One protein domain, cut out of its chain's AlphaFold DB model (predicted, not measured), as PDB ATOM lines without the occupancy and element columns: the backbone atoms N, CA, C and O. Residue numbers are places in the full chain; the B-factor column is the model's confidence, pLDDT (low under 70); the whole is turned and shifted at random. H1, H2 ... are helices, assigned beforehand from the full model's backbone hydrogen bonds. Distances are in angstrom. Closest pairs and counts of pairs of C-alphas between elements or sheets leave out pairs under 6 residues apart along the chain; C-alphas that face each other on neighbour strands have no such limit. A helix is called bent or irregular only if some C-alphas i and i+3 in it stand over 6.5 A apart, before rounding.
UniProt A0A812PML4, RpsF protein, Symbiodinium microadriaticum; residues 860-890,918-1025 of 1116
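This is residues 860 to 890 and 918 to 1025 of the 1116 residues of the protein "RpsF protein" of Symbiodinium microadriaticum (UniProt A0A812PML4). Three helices, H4, H5 and H6, fold back on one another in two successive helical hairpins, and H1 bridges from H6 to H4, reaching H6 with residues 860 to 868 and H4 with residues 872 to 879. The short H2 and H3 pack on H4. The printed part has 139 residues, with six named helices in the order H1 to H6 and no named strand: all helix. It is compact, with a radius of gyration of the C-alphas of 15.5 A, and elongated, spanning 50 by 29 by 25 A.

H1, residues 860 to 882, starts with C-alpha 860 at (129.798, 138.601, 117.909), measures 30.2 A and has a kink of 28 degrees near residue 870. It is only just irregular, C-alphas 866 and 869 being 6.8 A apart. H2 is residues 921 to 926 and H3 residues 928 to 931. H4, residues 940 to 961, measures 30.8 A; H5, residues 970 to 994, 36.2 A; H6, residues 1004 to 1019, 22.9 A, with C-alpha 1019 at (130.476, 152.902, 124.344).

H4, the hub, touches H5 at a shallow tilt of 28 degrees, opposite ways; their closest C-alphas, Ser 948 and His 981, are 4.0 A apart. H5, with residues 971 to 982, touches H6 at 19 degrees, closest at C-alphas 975 and 1013, 4.8 A. H1 touches H6 at a steep tilt of 53 degrees, closest at C-alphas 863 and 1005, 5.5 A. H1 and H4 only just touch, with 3 pairs of C-alphas within 8 A, the closest being 876 and 945, 7.1 A. H4 touches H2, closest at C-alphas 950 and 926, 4.8 A, and H3, closest at C-alphas 946 and 928, 5.5 A. H4 and H6 are apart. In H2 and H6 every O i to N i+4 pair is within hydrogen-bond range; in H1 14 of 19, in H4 17 of 18 and in H5 20 of 21 are, and H3 is too short for one.

The C-alphas farthest apart, Asp 889 and Thr 1019, are 51.3 A apart. Residues 891 to 917 are cut out, with 28.4 A between C-alphas 890 and 918. Of the links printed whole, none is long. Mean pLDDT of the printed part is 76.2; residue 866, residues 880 to 890 and residues 918 to 939 are under 70.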
ATOM      1  N   TRP A 860     130.467 139.528 116.998       79.50
ATOM      2  CA  TRP A 860     129.798 138.601 117.909       79.50
ATOM      3  C   TRP A 860     129.444 137.256 117.251       79.50
ATOM      4  O   TRP A 860     129.590 136.214 117.891       79.50
ATOM      5  N   MET A 861     129.050 137.230 115.971       73.75
ATOM      6  CA  MET A 861     128.802 135.973 115.251       73.75
ATOM      7  C   MET A 861     130.098 135.168 115.081       73.75
ATOM      8  O   MET A 861     130.121 133.971 115.379       73.75
ATOM      9  N   HIS A 862     131.193 135.805 114.663       73.75
ATOM     10  CA  HIS A 862     132.491 135.141 114.511       73.75
ATOM     11  C   HIS A 862     133.105 134.694 115.847       73.75
ATOM     12  O   HIS A 862     133.758 133.645 115.903       73.75
ATOM     13  N   VAL A 863     132.901 135.457 116.922       78.94
ATOM     14  CA  VAL A 863     133.415 135.167 118.269       78.94
ATOM     15  C   VAL A 863     132.602 134.076 118.969       78.94
ATOM     16  O   VAL A 863     133.177 133.093 119.447       78.94
ATOM     17  N   VAL A 864     131.275 134.221 119.014       78.62
ATOM     18  CA  VAL A 864     130.373 133.326 119.747       78.62
ATOM     19  C   VAL A 864     129.902 132.185 118.847       78.62
ATOM     20  O   VAL A 864     130.312 131.049 119.064       78.62
ATOM     21  N   LEU A 865     129.097 132.451 117.813       70.62
ATOM     22  CA  LEU A 865     128.427 131.398 117.029       70.62
ATOM     23  C   LEU A 865     129.409 130.513 116.236       70.62
ATOM     24  O   LEU A 865     129.364 129.289 116.349       70.62
ATOM     25  N   LEU A 866     130.352 131.115 115.502       69.25
ATOM     26  CA  LEU A 866     131.418 130.416 114.761       69.25
ATOM     27  C   LEU A 866     132.683 130.178 115.613       69.25
ATOM     28  O   LEU A 866     133.776 129.925 115.092       69.25
ATOM     29  N   GLY A 867     132.577 130.318 116.932       73.75
ATOM     30  CA  GLY A 867     133.695 130.219 117.862       73.75
ATOM     31  C   GLY A 867     133.333 129.420 119.099       73.75
ATOM     32  O   GLY A 867     133.268 128.193 119.046       73.75
ATOM     33  N   VAL A 868     133.133 130.122 120.212       75.44
ATOM     34  CA  VAL A 868     132.907 129.518 121.534       75.44
ATOM     35  C   VAL A 868     131.688 128.587 121.549       75.44
ATOM     36  O   VAL A 868     131.752 127.494 122.105       75.44
ATOM     37  N   GLY A 869     130.602 128.963 120.869       73.19
ATOM     38  CA  GLY A 869     129.331 128.234 120.840       73.19
ATOM     39  C   GLY A 869     129.434 126.799 120.316       73.19
ATOM     40  O   GLY A 869     128.733 125.919 120.810       73.19
ATOM     41  N   ARG A 870     130.343 126.517 119.373       74.69
ATOM     42  CA  ARG A 870     130.572 125.144 118.885       74.69
ATOM     43  C   ARG A 870     131.187 124.258 119.968       74.69
ATOM     44  O   ARG A 870     130.716 123.138 120.176       74.69
ATOM     45  N   ASP A 871     132.219 124.758 120.645       77.38
ATOM     46  CA  ASP A 871     132.878 124.035 121.736       77.38
ATOM     47  C   ASP A 871     131.927 123.931 122.954       77.38
ATOM     48  O   ASP A 871     131.911 122.898 123.621       77.38
ATOM     49  N   ALA A 872     131.046 124.919 123.169       78.12
ATOM     50  CA  ALA A 872     129.974 124.903 124.171       78.12
ATOM     51  C   ALA A 872     128.920 123.802 123.943       78.12
ATOM     52  O   ALA A 872     128.636 123.037 124.869       78.12
ATOM     53  N   VAL A 873     128.385 123.647 122.722       75.12
ATOM     54  CA  VAL A 873     127.480 122.525 122.373       75.12
ATOM     55  C   VAL A 873     128.165 121.185 122.616       75.12
ATOM     56  O   VAL A 873     127.610 120.307 123.276       75.12
ATOM     57  N   ALA A 874     129.375 121.026 122.073       76.31
ATOM     58  CA  ALA A 874     130.107 119.769 122.134       76.31
ATOM     59  C   ALA A 874     130.439 119.375 123.580       76.31
ATOM     60  O   ALA A 874     130.281 118.209 123.945       76.31
ATOM     61  N   ALA A 875     130.835 120.344 124.413       80.94
ATOM     62  CA  ALA A 875     131.074 120.124 125.831       80.94
ATOM     63  C   ALA A 875     129.792 119.723 126.569       80.94
ATOM     64  O   ALA A 875     129.798 118.719 127.275       80.94
ATOM     65  N   SER A 876     128.689 120.443 126.354       74.56
ATOM     66  CA  SER A 876     127.401 120.172 127.010       74.56
ATOM     67  C   SER A 876     126.909 118.750 126.739       74.56
ATOM     68  O   SER A 876     126.649 118.000 127.674       74.56
ATOM     69  N   ILE A 877     126.879 118.342 125.463       74.19
ATOM     70  CA  ILE A 877     126.485 116.982 125.065       74.19
ATOM     71  C   ILE A 877     127.450 115.943 125.650       74.19
ATOM     72  O   ILE A 877     127.020 114.889 126.107       74.19
ATOM     73  N   LYS A 878     128.762 116.214 125.678       75.50
ATOM     74  CA  LYS A 878     129.733 115.273 126.251       75.50
ATOM     75  C   LYS A 878     129.587 115.130 127.773       75.50
ATOM     76  O   LYS A 878     129.811 114.029 128.261       75.50
ATOM     77  N   LEU A 879     129.183 116.175 128.502       75.31
ATOM     78  CA  LEU A 879     128.925 116.102 129.946       75.31
ATOM     79  C   LEU A 879     127.708 115.229 130.272       75.31
ATOM     80  O   LEU A 879     127.826 114.322 131.092       75.31
ATOM     81  N   THR A 880     126.568 115.438 129.605       69.88
ATOM     82  CA  THR A 880     125.358 114.625 129.847       69.88
ATOM     83  C   THR A 880     125.595 113.153 129.486       69.88
ATOM     84  O   THR A 880     125.276 112.251 130.257       69.88
ATOM     85  N   VAL A 881     126.294 112.908 128.376       69.81
ATOM     86  CA  VAL A 881     126.734 111.577 127.923       69.81
ATOM     87  C   VAL A 881     127.805 110.945 128.840       69.81
ATOM     88  O   VAL A 881     127.962 109.725 128.845       69.81
ATOM     89  N   MET A 882     128.562 111.730 129.620       68.94
ATOM     90  CA  MET A 882     129.510 111.214 130.626       68.94
ATOM     91  C   MET A 882     128.837 110.814 131.946       68.94
ATOM     92  O   MET A 882     129.441 110.063 132.705       68.94
ATOM     93  N   ARG A 883     127.603 111.264 132.205       64.81
ATOM     94  CA  ARG A 883     126.804 110.865 133.380       64.81
ATOM     95  C   ARG A 883     125.967 109.602 133.169       64.81
ATOM     96  O   ARG A 883     125.326 109.142 134.101       64.81
ATOM     97  N   GLY A 884     125.939 109.055 131.952       62.75
ATOM     98  CA  GLY A 884     125.100 107.901 131.602       62.75
ATOM     99  C   GLY A 884     123.633 108.241 131.306       62.75
ATOM    100  O   GLY A 884     122.927 107.393 130.775       62.75
ATOM    101  N   GLU A 885     123.197 109.487 131.535       59.91
ATOM    102  CA  GLU A 885     121.836 109.969 131.219       59.91
ATOM    103  C   GLU A 885     121.515 109.930 129.709       59.91
ATOM    104  O   GLU A 885     120.357 109.984 129.305       59.91
ATOM    105  N   ILE A 886     122.540 109.779 128.863       56.22
ATOM    106  CA  ILE A 886     122.414 109.372 127.461       56.22
ATOM    107  C   ILE A 886     123.309 108.142 127.256       56.22
ATOM    108  O   ILE A 886     124.535 108.241 127.363       56.22
ATOM    109  N   SER A 887     122.699 106.986 126.968       48.66
ATOM    110  CA  SER A 887     123.414 105.705 126.858       48.66
ATOM    111  C   SER A 887     124.413 105.677 125.692       48.66
ATOM    112  O   SER A 887     124.245 106.359 124.675       48.66
ATOM    113  N   TRP A 888     125.451 104.841 125.802       50.06
ATOM    114  CA  TRP A 888     126.404 104.658 124.706       50.06
ATOM    115  C   TRP A 888     125.887 103.699 123.607       50.06
ATOM    116  O   TRP A 888     126.478 103.685 122.529       50.06
ATOM    117  N   ASP A 889     124.759 103.006 123.761       53.56
ATOM    118  CA  ASP A 889     124.349 101.977 122.785       53.56
ATOM    119  C   ASP A 889     123.157 102.388 121.909       53.56
ATOM    120  O   ASP A 889     123.164 102.148 120.699       53.56
ATOM    121  N   THR A 890     122.218 103.182 122.433       51.38
ATOM    122  CA  THR A 890     121.163 103.816 121.614       51.38
ATOM    123  C   THR A 890     121.698 104.924 120.686       51.38
ATOM    124  O   THR A 890     121.043 105.290 119.704       51.38
ATOM    125  N   ASN A 918     116.914 131.486 117.708       40.28
ATOM    126  CA  ASN A 918     115.639 131.463 118.431       40.28
ATOM    127  C   ASN A 918     115.273 130.108 119.059       40.28
ATOM    128  O   ASN A 918     114.812 130.103 120.196       40.28
ATOM    129  N   GLU A 919     115.447 128.966 118.370       42.00
ATOM    130  CA  GLU A 919     114.705 127.744 118.765       42.00
ATOM    131  C   GLU A 919     115.481 126.417 118.861       42.00
ATOM    132  O   GLU A 919     114.946 125.486 119.457       42.00
ATOM    133  N   ILE A 920     116.725 126.293 118.370       41.88
ATOM    134  CA  ILE A 920     117.485 125.026 118.520       41.88
ATOM    135  C   ILE A 920     118.810 125.153 119.259       41.88
ATOM    136  O   ILE A 920     118.946 124.570 120.334       41.88
ATOM    137  N   LEU A 921     119.793 125.890 118.726       41.22
ATOM    138  CA  LEU A 921     121.012 126.107 119.506       41.22
ATOM    139  C   LEU A 921     120.663 126.934 120.746       41.22
ATOM    140  O   LEU A 921     121.092 126.587 121.842       41.22
ATOM    141  N   LEU A 922     119.832 127.971 120.586       42.06
ATOM    142  CA  LEU A 922     119.583 128.926 121.658       42.06
ATOM    143  C   LEU A 922     118.740 128.418 122.859       42.06
ATOM    144  O   LEU A 922     119.041 128.833 123.972       42.06
ATOM    145  N   PRO A 923     117.830 127.432 122.738       40.94
ATOM    146  CA  PRO A 923     117.244 126.777 123.919       40.94
ATOM    147  C   PRO A 923     118.072 125.620 124.495       40.94
ATOM    148  O   PRO A 923     118.206 125.528 125.710       40.94
ATOM    149  N   VAL A 924     118.658 124.744 123.666       41.59
ATOM    150  CA  VAL A 924     119.373 123.545 124.172       41.59
ATOM    151  C   VAL A 924     120.690 123.911 124.854       41.59
ATOM    152  O   VAL A 924     121.078 123.281 125.834       41.59
ATOM    153  N   ILE A 925     121.376 124.946 124.361       44.00
ATOM    154  CA  ILE A 925     122.507 125.539 125.073       44.00
ATOM    155  C   ILE A 925     121.968 126.402 126.237       44.00
ATOM    156  O   ILE A 925     122.414 126.237 127.367       44.00
ATOM    157  N   PHE A 926     121.015 127.318 126.001       45.59
ATOM    158  CA  PHE A 926     120.824 128.476 126.887       45.59
ATOM    159  C   PHE A 926     119.517 128.539 127.711       45.59
ATOM    160  O   PHE A 926     119.315 129.534 128.413       45.59
ATOM    161  N   ASP A 927     118.665 127.507 127.691       45.38
ATOM    162  CA  ASP A 927     117.584 127.296 128.676       45.38
ATOM    163  C   ASP A 927     117.744 125.948 129.431       45.38
ATOM    164  O   ASP A 927     116.843 125.105 129.459       45.38
ATOM    165  N   PRO A 928     118.924 125.689 130.033       49.94
ATOM    166  CA  PRO A 928     119.298 124.384 130.588       49.94
ATOM    167  C   PRO A 928     118.395 123.932 131.743       49.94
ATOM    168  O   PRO A 928     118.178 122.736 131.911       49.94
ATOM    169  N   CYS A 929     117.817 124.864 132.509       45.25
ATOM    170  CA  CYS A 929     116.905 124.545 133.610       45.25
ATOM    171  C   CYS A 929     115.635 123.820 133.129       45.25
ATOM    172  O   CYS A 929     115.076 123.014 133.866       45.25
ATOM    173  N   LYS A 930     115.204 124.069 131.885       48.53
ATOM    174  CA  LYS A 930     114.030 123.438 131.271       48.53
ATOM    175  C   LYS A 930     114.283 121.994 130.828       48.53
ATOM    176  O   LYS A 930     113.358 121.189 130.812       48.53
ATOM    177  N   TYR A 931     115.528 121.670 130.478       49.69
ATOM    178  CA  TYR A 931     115.946 120.332 130.041       49.69
ATOM    179  C   TYR A 931     116.588 119.498 131.160       49.69
ATOM    180  O   TYR A 931     116.750 118.294 130.993       49.69
ATOM    181  N   TRP A 932     116.932 120.118 132.294       52.94
ATOM    182  CA  TRP A 932     117.597 119.474 133.432       52.94
ATOM    183  C   TRP A 932     116.888 119.680 134.795       52.94
ATOM    184  O   TRP A 932     117.564 119.900 135.805       52.94
ATOM    185  N   PRO A 933     115.540 119.638 134.887       45.41
ATOM    186  CA  PRO A 933     114.824 120.101 136.080       45.41
ATOM    187  C   PRO A 933     115.090 119.276 137.354       45.41
ATOM    188  O   PRO A 933     115.010 119.826 138.444       45.41
ATOM    189  N   GLY A 934     115.425 117.982 137.244       46.53
ATOM    190  CA  GLY A 934     115.567 117.078 138.403       46.53
ATOM    191  C   GLY A 934     116.997 116.816 138.906       46.53
ATOM    192  O   GLY A 934     117.172 116.119 139.901       46.53
ATOM    193  N   SER A 935     118.029 117.319 138.220       50.06
ATOM    194  CA  SER A 935     119.439 116.932 138.452       50.06
ATOM    195  C   SER A 935     120.379 118.156 138.570       50.06
ATOM    196  O   SER A 935     121.605 118.039 138.556       50.06
ATOM    197  N   LEU A 936     119.822 119.371 138.697       49.31
ATOM    198  CA  LEU A 936     120.604 120.619 138.747       49.31
ATOM    199  C   LEU A 936     121.166 120.935 140.147       49.31
ATOM    200  O   LEU A 936     122.206 121.579 140.259       49.31
ATOM    201  N   GLU A 937     120.507 120.457 141.204       50.44
ATOM    202  CA  GLU A 937     120.877 120.722 142.605       50.44
ATOM    203  C   GLU A 937     122.043 119.855 143.110       50.44
ATOM    204  O   GLU A 937     122.670 120.188 144.112       50.44
ATOM    205  N   ARG A 938     122.346 118.737 142.428       52.81
ATOM    206  CA  ARG A 938     123.266 117.702 142.936       52.81
ATOM    207  C   ARG A 938     124.662 117.706 142.311       52.81
ATOM    208  O   ARG A 938     125.571 117.136 142.903       52.81
ATOM    209  N   ASP A 939     124.867 118.332 141.147       66.69
ATOM    210  CA  ASP A 939     126.189 118.370 140.501       66.69
ATOM    211  C   ASP A 939     126.564 119.759 139.951       66.69
ATOM    212  O   ASP A 939     126.066 120.254 138.930       66.69
ATOM    213  N   VAL A 940     127.550 120.338 140.639       76.31
ATOM    214  CA  VAL A 940     128.104 121.678 140.442       76.31
ATOM    215  C   VAL A 940     128.689 121.897 139.041       76.31
ATOM    216  O   VAL A 940     128.739 123.039 138.588       76.31
ATOM    217  N   ASP A 941     129.135 120.863 138.323       78.31
ATOM    218  CA  ASP A 941     129.734 121.040 136.992       78.31
ATOM    219  C   ASP A 941     128.697 121.360 135.919       78.31
ATOM    220  O   ASP A 941     128.939 122.226 135.076       78.31
ATOM    221  N   LEU A 942     127.518 120.732 135.964       74.06
ATOM    222  CA  LEU A 942     126.456 121.126 135.037       74.06
ATOM    223  C   LEU A 942     125.752 122.389 135.517       74.06
ATOM    224  O   LEU A 942     125.373 123.183 134.671       74.06
ATOM    225  N   LEU A 943     125.674 122.671 136.821       77.44
ATOM    226  CA  LEU A 943     125.251 124.000 137.274       77.44
ATOM    227  C   LEU A 943     126.190 125.097 136.725       77.44
ATOM    228  O   LEU A 943     125.721 126.115 136.218       77.44
ATOM    229  N   ARG A 944     127.515 124.875 136.728       81.81
ATOM    230  CA  ARG A 944     128.499 125.771 136.086       81.81
ATOM    231  C   ARG A 944     128.307 125.860 134.575       81.81
ATOM    232  O   ARG A 944     128.379 126.966 134.050       81.81
ATOM    233  N   MET A 945     128.063 124.742 133.887       82.62
ATOM    234  CA  MET A 945     127.780 124.750 132.447       82.62
ATOM    235  C   MET A 945     126.498 125.546 132.182       82.62
ATOM    236  O   MET A 945     126.534 126.547 131.484       82.62
ATOM    237  N   ALA A 946     125.395 125.199 132.836       77.88
ATOM    238  CA  ALA A 946     124.110 125.870 132.729       77.88
ATOM    239  C   ALA A 946     124.208 127.391 132.950       77.88
ATOM    240  O   ALA A 946     123.685 128.164 132.149       77.88
ATOM    241  N   LEU A 947     124.933 127.835 133.983       82.81
ATOM    242  CA  LEU A 947     125.221 129.254 134.224       82.81
ATOM    243  C   LEU A 947     126.090 129.878 133.121       82.81
ATOM    244  O   LEU A 947     125.813 130.999 132.692       82.81
ATOM    245  N   SER A 948     127.105 129.158 132.635       85.81
ATOM    246  CA  SER A 948     127.976 129.592 131.536       85.81
ATOM    247  C   SER A 948     127.187 129.885 130.267       85.81
ATOM    248  O   SER A 948     127.386 130.909 129.614       85.81
ATOM    249  N   LEU A 949     126.258 128.994 129.941       82.56
ATOM    250  CA  LEU A 949     125.433 129.085 128.751       82.56
ATOM    251  C   LEU A 949     124.325 130.131 128.923       82.56
ATOM    252  O   LEU A 949     124.142 130.977 128.052       82.56
ATOM    253  N   ARG A 950     123.658 130.167 130.085       80.94
ATOM    254  CA  ARG A 950     122.664 131.201 130.416       80.94
ATOM    255  C   ARG A 950     123.255 132.618 130.377       80.94
ATOM    256  O   ARG A 950     122.567 133.533 129.935       80.94
ATOM    257  N   GLY A 951     124.527 132.799 130.745       83.69
ATOM    258  CA  GLY A 951     125.237 134.079 130.606       83.69
ATOM    259  C   GLY A 951     125.272 134.588 129.158       83.69
ATOM    260  O   GLY A 951     124.880 135.718 128.880       83.69
ATOM    261  N   LEU A 952     125.611 133.729 128.191       85.50
ATOM    262  CA  LEU A 952     125.521 134.103 126.773       85.50
ATOM    263  C   LEU A 952     124.067 134.378 126.313       85.50
ATOM    264  O   LEU A 952     123.870 135.038 125.296       85.50
ATOM    265  N   SER A 953     123.055 133.898 127.052       79.94
ATOM    266  CA  SER A 953     121.624 133.960 126.686       79.94
ATOM    267  C   SER A 953     121.096 135.351 126.896       79.94
ATOM    268  O   SER A 953     120.569 135.977 125.985       79.94
ATOM    269  N   GLU A 954     121.282 135.848 128.114       82.38
ATOM    270  CA  GLU A 954     120.839 137.178 128.487       82.38
ATOM    271  C   GLU A 954     121.678 138.226 127.745       82.38
ATOM    272  O   GLU A 954     121.131 139.231 127.305       82.38
ATOM    273  N   ALA A 955     122.958 137.945 127.460       87.00
ATOM    274  CA  ALA A 955     123.757 138.758 126.545       87.00
ATOM    275  C   ALA A 955     123.154 138.815 125.120       87.00
ATOM    276  O   ALA A 955     122.941 139.910 124.602       87.00
ATOM    277  N   GLN A 956     122.802 137.678 124.501       85.19
ATOM    278  CA  GLN A 956     122.151 137.649 123.181       85.19
ATOM    279  C   GLN A 956     120.772 138.334 123.198       85.19
ATOM    280  O   GLN A 956     120.485 139.159 122.335       85.19
ATOM    281  N   LYS A 957     119.934 138.059 124.205       82.38
ATOM    282  CA  LYS A 957     118.613 138.687 124.380       82.38
ATOM    283  C   LYS A 957     118.717 140.202 124.564       82.38
ATOM    284  O   LYS A 957     117.834 140.916 124.095       82.38
ATOM    285  N   LEU A 958     119.768 140.708 125.214       85.50
ATOM    286  CA  LEU A 958     120.034 142.148 125.313       85.50
ATOM    287  C   LEU A 958     120.409 142.749 123.949       85.50
ATOM    288  O   LEU A 958     119.911 143.819 123.616       85.50
ATOM    289  N   LEU A 959     121.206 142.054 123.124       84.25
ATOM    290  CA  LEU A 959     121.491 142.479 121.742       84.25
ATOM    291  C   LEU A 959     120.228 142.489 120.868       84.25
ATOM    292  O   LEU A 959     120.037 143.419 120.082       84.25
ATOM    293  N   ASP A 960     119.368 141.474 120.990       82.62
ATOM    294  CA  ASP A 960     118.186 141.321 120.136       82.62
ATOM    295  C   ASP A 960     116.999 142.218 120.526       82.62
ATOM    296  O   ASP A 960     116.283 142.669 119.627       82.62
ATOM    297  N   ASN A 961     116.806 142.500 121.823       82.00
ATOM    298  CA  ASN A 961     115.723 143.358 122.326       82.00
ATOM    299  C   ASN A 961     116.135 144.828 122.521       82.00
ATOM    300  O   ASN A 961     115.280 145.709 122.468       82.00
ATOM    301  N   GLY A 962     117.418 145.106 122.773       81.12
ATOM    302  CA  GLY A 962     117.912 146.459 123.025       81.12
ATOM    303  C   GLY A 962     118.041 147.301 121.752       81.12
ATOM    304  O   GLY A 962     118.330 146.797 120.665       81.12
ATOM    305  N   GLY A 963     117.854 148.616 121.888       82.50
ATOM    306  CA  GLY A 963     117.995 149.571 120.785       82.50
ATOM    307  C   GLY A 963     119.439 149.749 120.292       82.50
ATOM    308  O   GLY A 963     120.369 149.118 120.786       82.50
ATOM    309  N   LEU A 964     119.638 150.665 119.335       84.06
ATOM    310  CA  LEU A 964     120.955 151.024 118.768       84.06
ATOM    311  C   LEU A 964     121.988 151.439 119.836       84.06
ATOM    312  O   LEU A 964     123.184 151.174 119.702       84.06
ATOM    313  N   LYS A 965     121.516 152.095 120.900       87.25
ATOM    314  CA  LYS A 965     122.292 152.440 122.092       87.25
ATOM    315  C   LYS A 965     121.621 151.808 123.306       87.25
ATOM    316  O   LYS A 965     120.422 151.986 123.503       87.25
ATOM    317  N   PHE A 966     122.402 151.107 124.114       89.19
ATOM    318  CA  PHE A 966     121.986 150.557 125.397       89.19
ATOM    319  C   PHE A 966     121.913 151.646 126.472       89.19
ATOM    320  O   PHE A 966     122.726 152.576 126.526       89.19
ATOM    321  N   THR A 967     120.980 151.488 127.406       91.62
ATOM    322  CA  THR A 967     121.010 152.213 128.677       91.62
ATOM    323  C   THR A 967     122.253 151.831 129.490       91.62
ATOM    324  O   THR A 967     122.872 150.780 129.301       91.62
ATOM    325  N   GLY A 968     122.609 152.666 130.471       89.88
ATOM    326  CA  GLY A 968     123.697 152.353 131.405       89.88
ATOM    327  C   GLY A 968     123.452 151.097 132.259       89.88
ATOM    328  O   GLY A 968     124.409 150.567 132.817       89.88
ATOM    329  N   GLY A 969     122.204 150.621 132.353       91.38
ATOM    330  CA  GLY A 969     121.843 149.366 133.015       91.38
ATOM    331  C   GLY A 969     122.000 148.147 132.102       91.38
ATOM    332  O   GLY A 969     122.600 147.159 132.512       91.38
ATOM    333  N   GLU A 970     121.530 148.217 130.855       90.62
ATOM    334  CA  GLU A 970     121.678 147.127 129.874       90.62
ATOM    335  C   GLU A 970     123.147 146.880 129.517       90.62
ATOM    336  O   GLU A 970     123.585 145.733 129.500       90.62
ATOM    337  N   ALA A 971     123.940 147.943 129.333       92.06
ATOM    338  CA  ALA A 971     125.374 147.825 129.062       92.06
ATOM    339  C   ALA A 971     126.173 147.230 130.242       92.06
ATOM    340  O   ALA A 971     127.221 146.631 130.015       92.06
ATOM    341  N   ARG A 972     125.683 147.364 131.487       93.56
ATOM    342  CA  ARG A 972     126.221 146.640 132.655       93.56
ATOM    343  C   ARG A 972     125.799 145.173 132.616       93.56
ATOM    344  O   ARG A 972     126.663 144.313 132.567       93.56
ATOM    345  N   LYS A 973     124.493 144.897 132.502       92.56
ATOM    346  CA  LYS A 973     123.960 143.525 132.433       92.56
ATOM    347  C   LYS A 973     124.624 142.693 131.331       92.56
ATOM    348  O   LYS A 973     124.930 141.534 131.564       92.56
ATOM    349  N   PHE A 974     124.876 143.267 130.154       92.44
ATOM    350  CA  PHE A 974     125.576 142.581 129.064       92.44
ATOM    351  C   PHE A 974     127.006 142.168 129.461       92.44
ATOM    352  O   PHE A 974     127.383 141.010 129.305       92.44
ATOM    353  N   ASP A 975     127.772 143.104 130.025       92.44
ATOM    354  CA  ASP A 975     129.137 142.901 130.520       92.44
ATOM    355  C   ASP A 975     129.199 141.870 131.663       92.44
ATOM    356  O   ASP A 975     129.994 140.929 131.613       92.44
ATOM    357  N   ASP A 976     128.289 141.980 132.635       92.25
ATOM    358  CA  ASP A 976     128.135 141.039 133.747       92.25
ATOM    359  C   ASP A 976     127.836 139.616 133.239       92.25
ATOM    360  O   ASP A 976     128.473 138.650 133.656       92.25
ATOM    361  N   MET A 977     126.893 139.473 132.301       90.25
ATOM    362  CA  MET A 977     126.463 138.178 131.761       90.25
ATOM    363  C   MET A 977     127.541 137.504 130.894       90.25
ATOM    364  O   MET A 977     127.729 136.285 130.980       90.25
ATOM    365  N   VAL A 978     128.321 138.276 130.128       91.00
ATOM    366  CA  VAL A 978     129.497 137.753 129.411       91.00
ATOM    367  C   VAL A 978     130.609 137.348 130.387       91.00
ATOM    368  O   VAL A 978     131.203 136.280 130.231       91.00
ATOM    369  N   HIS A 979     130.862 138.121 131.447       90.88
ATOM    370  CA  HIS A 979     131.843 137.740 132.467       90.88
ATOM    371  C   HIS A 979     131.406 136.525 133.309       90.88
ATOM    372  O   HIS A 979     132.261 135.725 133.701       90.88
ATOM    373  N   VAL A 980     130.100 136.321 133.532       89.69
ATOM    374  CA  VAL A 980     129.549 135.075 134.099       89.69
ATOM    375  C   VAL A 980     129.880 133.886 133.202       89.69
ATOM    376  O   VAL A 980     130.393 132.890 133.718       89.69
ATOM    377  N   HIS A 981     129.667 133.992 131.884       90.00
ATOM    378  CA  HIS A 981     130.056 132.957 130.922       90.00
ATOM    379  C   HIS A 981     131.555 132.626 130.996       90.00
ATOM    380  O   HIS A 981     131.927 131.474 131.230       90.00
ATOM    381  N   LEU A 982     132.419 133.638 130.868       91.19
ATOM    382  CA  LEU A 982     133.873 133.453 130.827       91.19
ATOM    383  C   LEU A 982     134.423 132.816 132.114       91.19
ATOM    384  O   LEU A 982     135.210 131.871 132.053       91.19
ATOM    385  N   ARG A 983     133.980 133.277 133.292       90.06
ATOM    386  CA  ARG A 983     134.483 132.787 134.591       90.06
ATOM    387  C   ARG A 983     133.989 131.384 134.941       90.06
ATOM    388  O   ARG A 983     134.728 130.615 135.558       90.06
ATOM    389  N   THR A 984     132.757 131.033 134.573       88.69
ATOM    390  CA  THR A 984     132.231 129.667 134.757       88.69
ATOM    391  C   THR A 984     132.881 128.694 133.778       88.69
ATOM    392  O   THR A 984     133.297 127.612 134.194       88.69
ATOM    393  N   TRP A 985     133.082 129.108 132.522       90.25
ATOM    394  CA  TRP A 985     133.812 128.331 131.520       90.25
ATOM    395  C   TRP A 985     135.270 128.080 131.934       90.25
ATOM    396  O   TRP A 985     135.730 126.944 131.885       90.25
ATOM    397  N   GLN A 986     135.978 129.096 132.449       90.19
ATOM    398  CA  GLN A 986     137.344 128.945 132.971       90.19
ATOM    399  C   GLN A 986     137.427 127.909 134.105       90.19
ATOM    400  O   GLN A 986     138.353 127.101 134.132       90.19
ATOM    401  N   LYS A 987     136.450 127.893 135.026       88.00
ATOM    402  CA  LYS A 987     136.392 126.904 136.120       88.00
ATOM    403  C   LYS A 987     136.185 125.474 135.611       88.00
ATOM    404  O   LYS A 987     136.782 124.554 136.162       88.00
ATOM    405  N   LEU A 988     135.383 125.285 134.562       86.94
ATOM    406  CA  LEU A 988     135.211 123.981 133.910       86.94
ATOM    407  C   LEU A 988     136.481 123.556 133.168       86.94
ATOM    408  O   LEU A 988     136.946 122.434 133.356       86.94
ATOM    409  N   ALA A 989     137.076 124.460 132.387       88.50
ATOM    410  CA  ALA A 989     138.317 124.218 131.660       88.50
ATOM    411  C   ALA A 989     139.435 123.731 132.591       88.50
ATOM    412  O   ALA A 989     140.023 122.687 132.337       88.50
ATOM    413  N   LEU A 990     139.667 124.430 133.709       87.25
ATOM    414  CA  LEU A 990     140.684 124.054 134.695       87.25
ATOM    415  C   LEU A 990     140.418 122.678 135.327       87.25
ATOM    416  O   LEU A 990     141.364 121.929 135.558       87.25
ATOM    417  N   LYS A 991     139.149 122.310 135.570       85.69
ATOM    418  CA  LYS A 991     138.807 120.978 136.093       85.69
ATOM    419  C   LYS A 991     139.119 119.875 135.078       85.69
ATOM    420  O   LYS A 991     139.693 118.859 135.455       85.69
ATOM    421  N   PHE A 992     138.772 120.059 133.804       86.56
ATOM    422  CA  PHE A 992     139.035 119.045 132.779       86.56
ATOM    423  C   PHE A 992     140.510 118.986 132.361       86.56
ATOM    424  O   PHE A 992     141.025 117.890 132.162       86.56
ATOM    425  N   GLU A 993     141.216 120.122 132.357       86.12
ATOM    426  CA  GLU A 993     142.673 120.204 132.181       86.12
ATOM    427  C   GLU A 993     143.407 119.442 133.309       86.12
ATOM    428  O   GLU A 993     144.296 118.645 133.020       86.12
ATOM    429  N   ALA A 994     142.958 119.560 134.568       86.12
ATOM    430  CA  ALA A 994     143.479 118.777 135.698       86.12
ATOM    431  C   ALA A 994     143.128 117.271 135.649       86.12
ATOM    432  O   ALA A 994     143.876 116.450 136.171       86.12
ATOM    433  N   LEU A 995     142.015 116.897 135.009       84.50
ATOM    434  CA  LEU A 995     141.624 115.498 134.767       84.50
ATOM    435  C   LEU A 995     142.241 114.909 133.480       84.50
ATOM    436  O   LEU A 995     141.937 113.769 133.133       84.50
ATOM    437  N   LEU A 996     143.068 115.674 132.754       84.44
ATOM    438  CA  LEU A 996     143.621 115.333 131.432       84.44
ATOM    439  C   LEU A 996     142.553 115.013 130.359       84.44
ATOM    440  O   LEU A 996     142.836 114.362 129.352       84.44
ATOM    441  N   ILE A 997     141.323 115.506 130.537       82.06
ATOM    442  CA  ILE A 997     140.224 115.352 129.578       82.06
ATOM    443  C   ILE A 997     140.195 116.598 128.673       82.06
ATOM    444  O   ILE A 997     140.050 117.708 129.184       82.06
ATOM    445  N   PRO A 998     140.269 116.472 127.333       80.00
ATOM    446  CA  PRO A 998     140.292 117.616 126.415       80.00
ATOM    447  C   PRO A 998     138.890 118.229 126.210       80.00
ATOM    448  O   PRO A 998     138.334 118.207 125.111       80.00
ATOM    449  N   LEU A 999     138.306 118.769 127.282       81.62
ATOM    450  CA  LEU A 999     136.946 119.307 127.349       81.62
ATOM    451  C   LEU A 999     136.950 120.758 127.858       81.62
ATOM    452  O   LEU A 999     137.817 121.151 128.628       81.62
ATOM    453  N   CYS A1000     135.977 121.565 127.426       82.56
ATOM    454  CA  CYS A1000     135.851 122.987 127.791       82.56
ATOM    455  C   CYS A1000     137.098 123.862 127.503       82.56
ATOM    456  O   CYS A1000     137.308 124.882 128.153       82.56
ATOM    457  N   ASN A1001     137.939 123.492 126.529       84.81
ATOM    458  CA  ASN A1001     139.201 124.187 126.247       84.81
ATOM    459  C   ASN A1001     139.026 125.697 125.978       84.81
ATOM    460  O   ASN A1001     138.260 126.110 125.105       84.81
ATOM    461  N   ILE A1002     139.799 126.529 126.681       86.12
ATOM    462  CA  ILE A1002     139.805 127.983 126.478       86.12
ATOM    463  C   ILE A1002     140.514 128.303 125.154       86.12
ATOM    464  O   ILE A1002     141.682 127.975 124.956       86.12
ATOM    465  N   ARG A1003     139.792 128.960 124.244       83.88
ATOM    466  CA  ARG A1003     140.274 129.471 122.943       83.88
ATOM    467  C   ARG A1003     140.527 130.982 122.993       83.88
ATOM    468  O   ARG A1003     139.771 131.651 123.696       83.88
ATOM    469  N   PRO A1004     141.417 131.550 122.156       84.75
ATOM    470  CA  PRO A1004     141.593 133.003 122.006       84.75
ATOM    471  C   PRO A1004     140.297 133.810 121.834       84.75
ATOM    472  O   PRO A1004     140.161 134.888 122.401       84.75
ATOM    473  N   LYS A1005     139.288 133.251 121.149       86.06
ATOM    474  CA  LYS A1005     137.970 133.892 120.984       86.06
ATOM    475  C   LYS A1005     137.269 134.240 122.313       86.06
ATOM    476  O   LYS A1005     136.503 135.192 122.335       86.06
ATOM    477  N   HIS A1006     137.556 133.550 123.422       87.75
ATOM    478  CA  HIS A1006     137.030 133.911 124.752       87.75
ATOM    479  C   HIS A1006     137.623 135.235 125.267       87.75
ATOM    480  O   HIS A1006     136.945 136.007 125.936       87.75
ATOM    481  N   HIS A1007     138.873 135.536 124.916       88.00
ATOM    482  CA  HIS A1007     139.515 136.805 125.246       88.00
ATOM    483  C   HIS A1007     139.023 137.940 124.328       88.00
ATOM    484  O   HIS A1007     138.702 139.022 124.813       88.00
ATOM    485  N   TYR A1008     138.795 137.676 123.037       87.88
ATOM    486  CA  TYR A1008     138.113 138.640 122.156       87.88
ATOM    487  C   TYR A1008     136.671 138.929 122.615       87.88
ATOM    488  O   TYR A1008     136.210 140.065 122.536       87.88
ATOM    489  N   LEU A1009     135.974 137.931 123.174       87.88
ATOM    490  CA  LEU A1009     134.663 138.100 123.811       87.88
ATOM    491  C   LEU A1009     134.727 138.995 125.065       87.88
ATOM    492  O   LEU A1009     133.814 139.785 125.294       87.88
ATOM    493  N   GLN A1010     135.814 138.924 125.839       88.31
ATOM    494  CA  GLN A1010     136.064 139.827 126.967       88.31
ATOM    495  C   GLN A1010     136.255 141.278 126.494       88.31
ATOM    496  O   GLN A1010     135.590 142.180 127.000       88.31
ATOM    497  N   HIS A1011     137.083 141.500 125.467       86.62
ATOM    498  CA  HIS A1011     137.242 142.816 124.832       86.62
ATOM    499  C   HIS A1011     135.908 143.371 124.307       86.62
ATOM    500  O   HIS A1011     135.614 144.554 124.474       86.62
ATOM    501  N   LEU A1012     135.068 142.511 123.729       87.81
ATOM    502  CA  LEU A1012     133.754 142.869 123.201       87.81
ATOM    503  C   LEU A1012     132.755 143.270 124.309       87.81
ATOM    504  O   LEU A1012     131.993 144.221 124.130       87.81
ATOM    505  N   ALA A1013     132.811 142.622 125.479       89.50
ATOM    506  CA  ALA A1013     132.084 143.049 126.677       89.50
ATOM    507  C   ALA A1013     132.564 144.423 127.172       89.50
ATOM    508  O   ALA A1013     131.754 145.345 127.298       89.50
ATOM    509  N   CYS A1014     133.877 144.603 127.352       86.81
ATOM    510  CA  CYS A1014     134.471 145.880 127.756       86.81
ATOM    511  C   CYS A1014     134.158 147.020 126.765       86.81
ATOM    512  O   CYS A1014     133.939 148.159 127.182       86.81
ATOM    513  N   TYR A1015     134.076 146.723 125.465       86.69
ATOM    514  CA  TYR A1015     133.663 147.683 124.444       86.69
ATOM    515  C   TYR A1015     132.212 148.145 124.638       86.69
ATOM    516  O   TYR A1015     131.979 149.345 124.797       86.69
ATOM    517  N   VAL A1016     131.246 147.216 124.700       88.94
ATOM    518  CA  VAL A1016     129.821 147.542 124.928       88.94
ATOM    519  C   VAL A1016     129.638 148.284 126.253       88.94
ATOM    520  O   VAL A1016     128.900 149.266 126.328       88.94
ATOM    521  N   ARG A1017     130.371 147.872 127.291       89.12
ATOM    522  CA  ARG A1017     130.390 148.512 128.609       89.12
ATOM    523  C   ARG A1017     130.844 149.975 128.569       89.12
ATOM    524  O   ARG A1017     130.358 150.779 129.371       89.12
ATOM    525  N   ARG A1018     131.767 150.305 127.655       86.25
ATOM    526  CA  ARG A1018     132.366 151.635 127.461       86.25
ATOM    527  C   ARG A1018     131.517 152.530 126.556       86.25
ATOM    528  O   ARG A1018     131.165 153.632 126.966       86.25
ATOM    529  N   THR A1019     131.175 152.076 125.351       86.44
ATOM    530  CA  THR A1019     130.476 152.902 124.344       86.44
ATOM    531  C   THR A1019     128.957 152.874 124.468       86.44
ATOM    532  O   THR A1019     128.288 153.790 123.992       86.44
ATOM    533  N   ARG A1020     128.401 151.828 125.099       88.62
ATOM    534  CA  ARG A1020     126.964 151.503 125.124       88.62
ATOM    535  C   ARG A1020     126.342 151.335 123.732       88.62
ATOM    536  O   ARG A1020     125.127 151.441 123.591       88.62
ATOM    537  N   ILE A1021     127.145 151.087 122.699       87.56
ATOM    538  CA  ILE A1021     126.650 150.791 121.351       87.56
ATOM    539  C   ILE A1021     126.223 149.323 121.305       87.56
ATOM    540  O   ILE A1021     126.970 148.442 121.734       87.56
ATOM    541  N   ASN A1022     125.028 149.050 120.779       86.50
ATOM    542  CA  ASN A1022     124.589 147.681 120.541       86.50
ATOM    543  C   ASN A1022     125.342 147.114 119.329       86.50
ATOM    544  O   ASN A1022     125.032 147.429 118.179       86.50
ATOM    545  N   ILE A1023     126.320 146.245 119.596       84.00
ATOM    546  CA  ILE A1023     127.188 145.595 118.596       84.00
ATOM    547  C   ILE A1023     126.442 144.747 117.555       84.00
ATOM    548  O   ILE A1023     127.059 144.309 116.586       84.00
ATOM    549  N   ARG A1024     125.121 144.554 117.690       78.31
ATOM    550  CA  ARG A1024     124.266 143.990 116.636       78.31
ATOM    551  C   ARG A1024     124.425 144.701 115.288       78.31
ATOM    552  O   ARG A1024     124.323 144.046 114.259       78.31
ATOM    553  N   ILE A1025     124.750 145.998 115.277       75.81
ATOM    554  CA  ILE A1025     125.009 146.752 114.035       75.81
ATOM    555  C   ILE A1025     126.265 146.307 113.267       75.81
ATOM    556  O   ILE A1025     126.428 146.689 112.114       75.81
TER     557      ILE A1025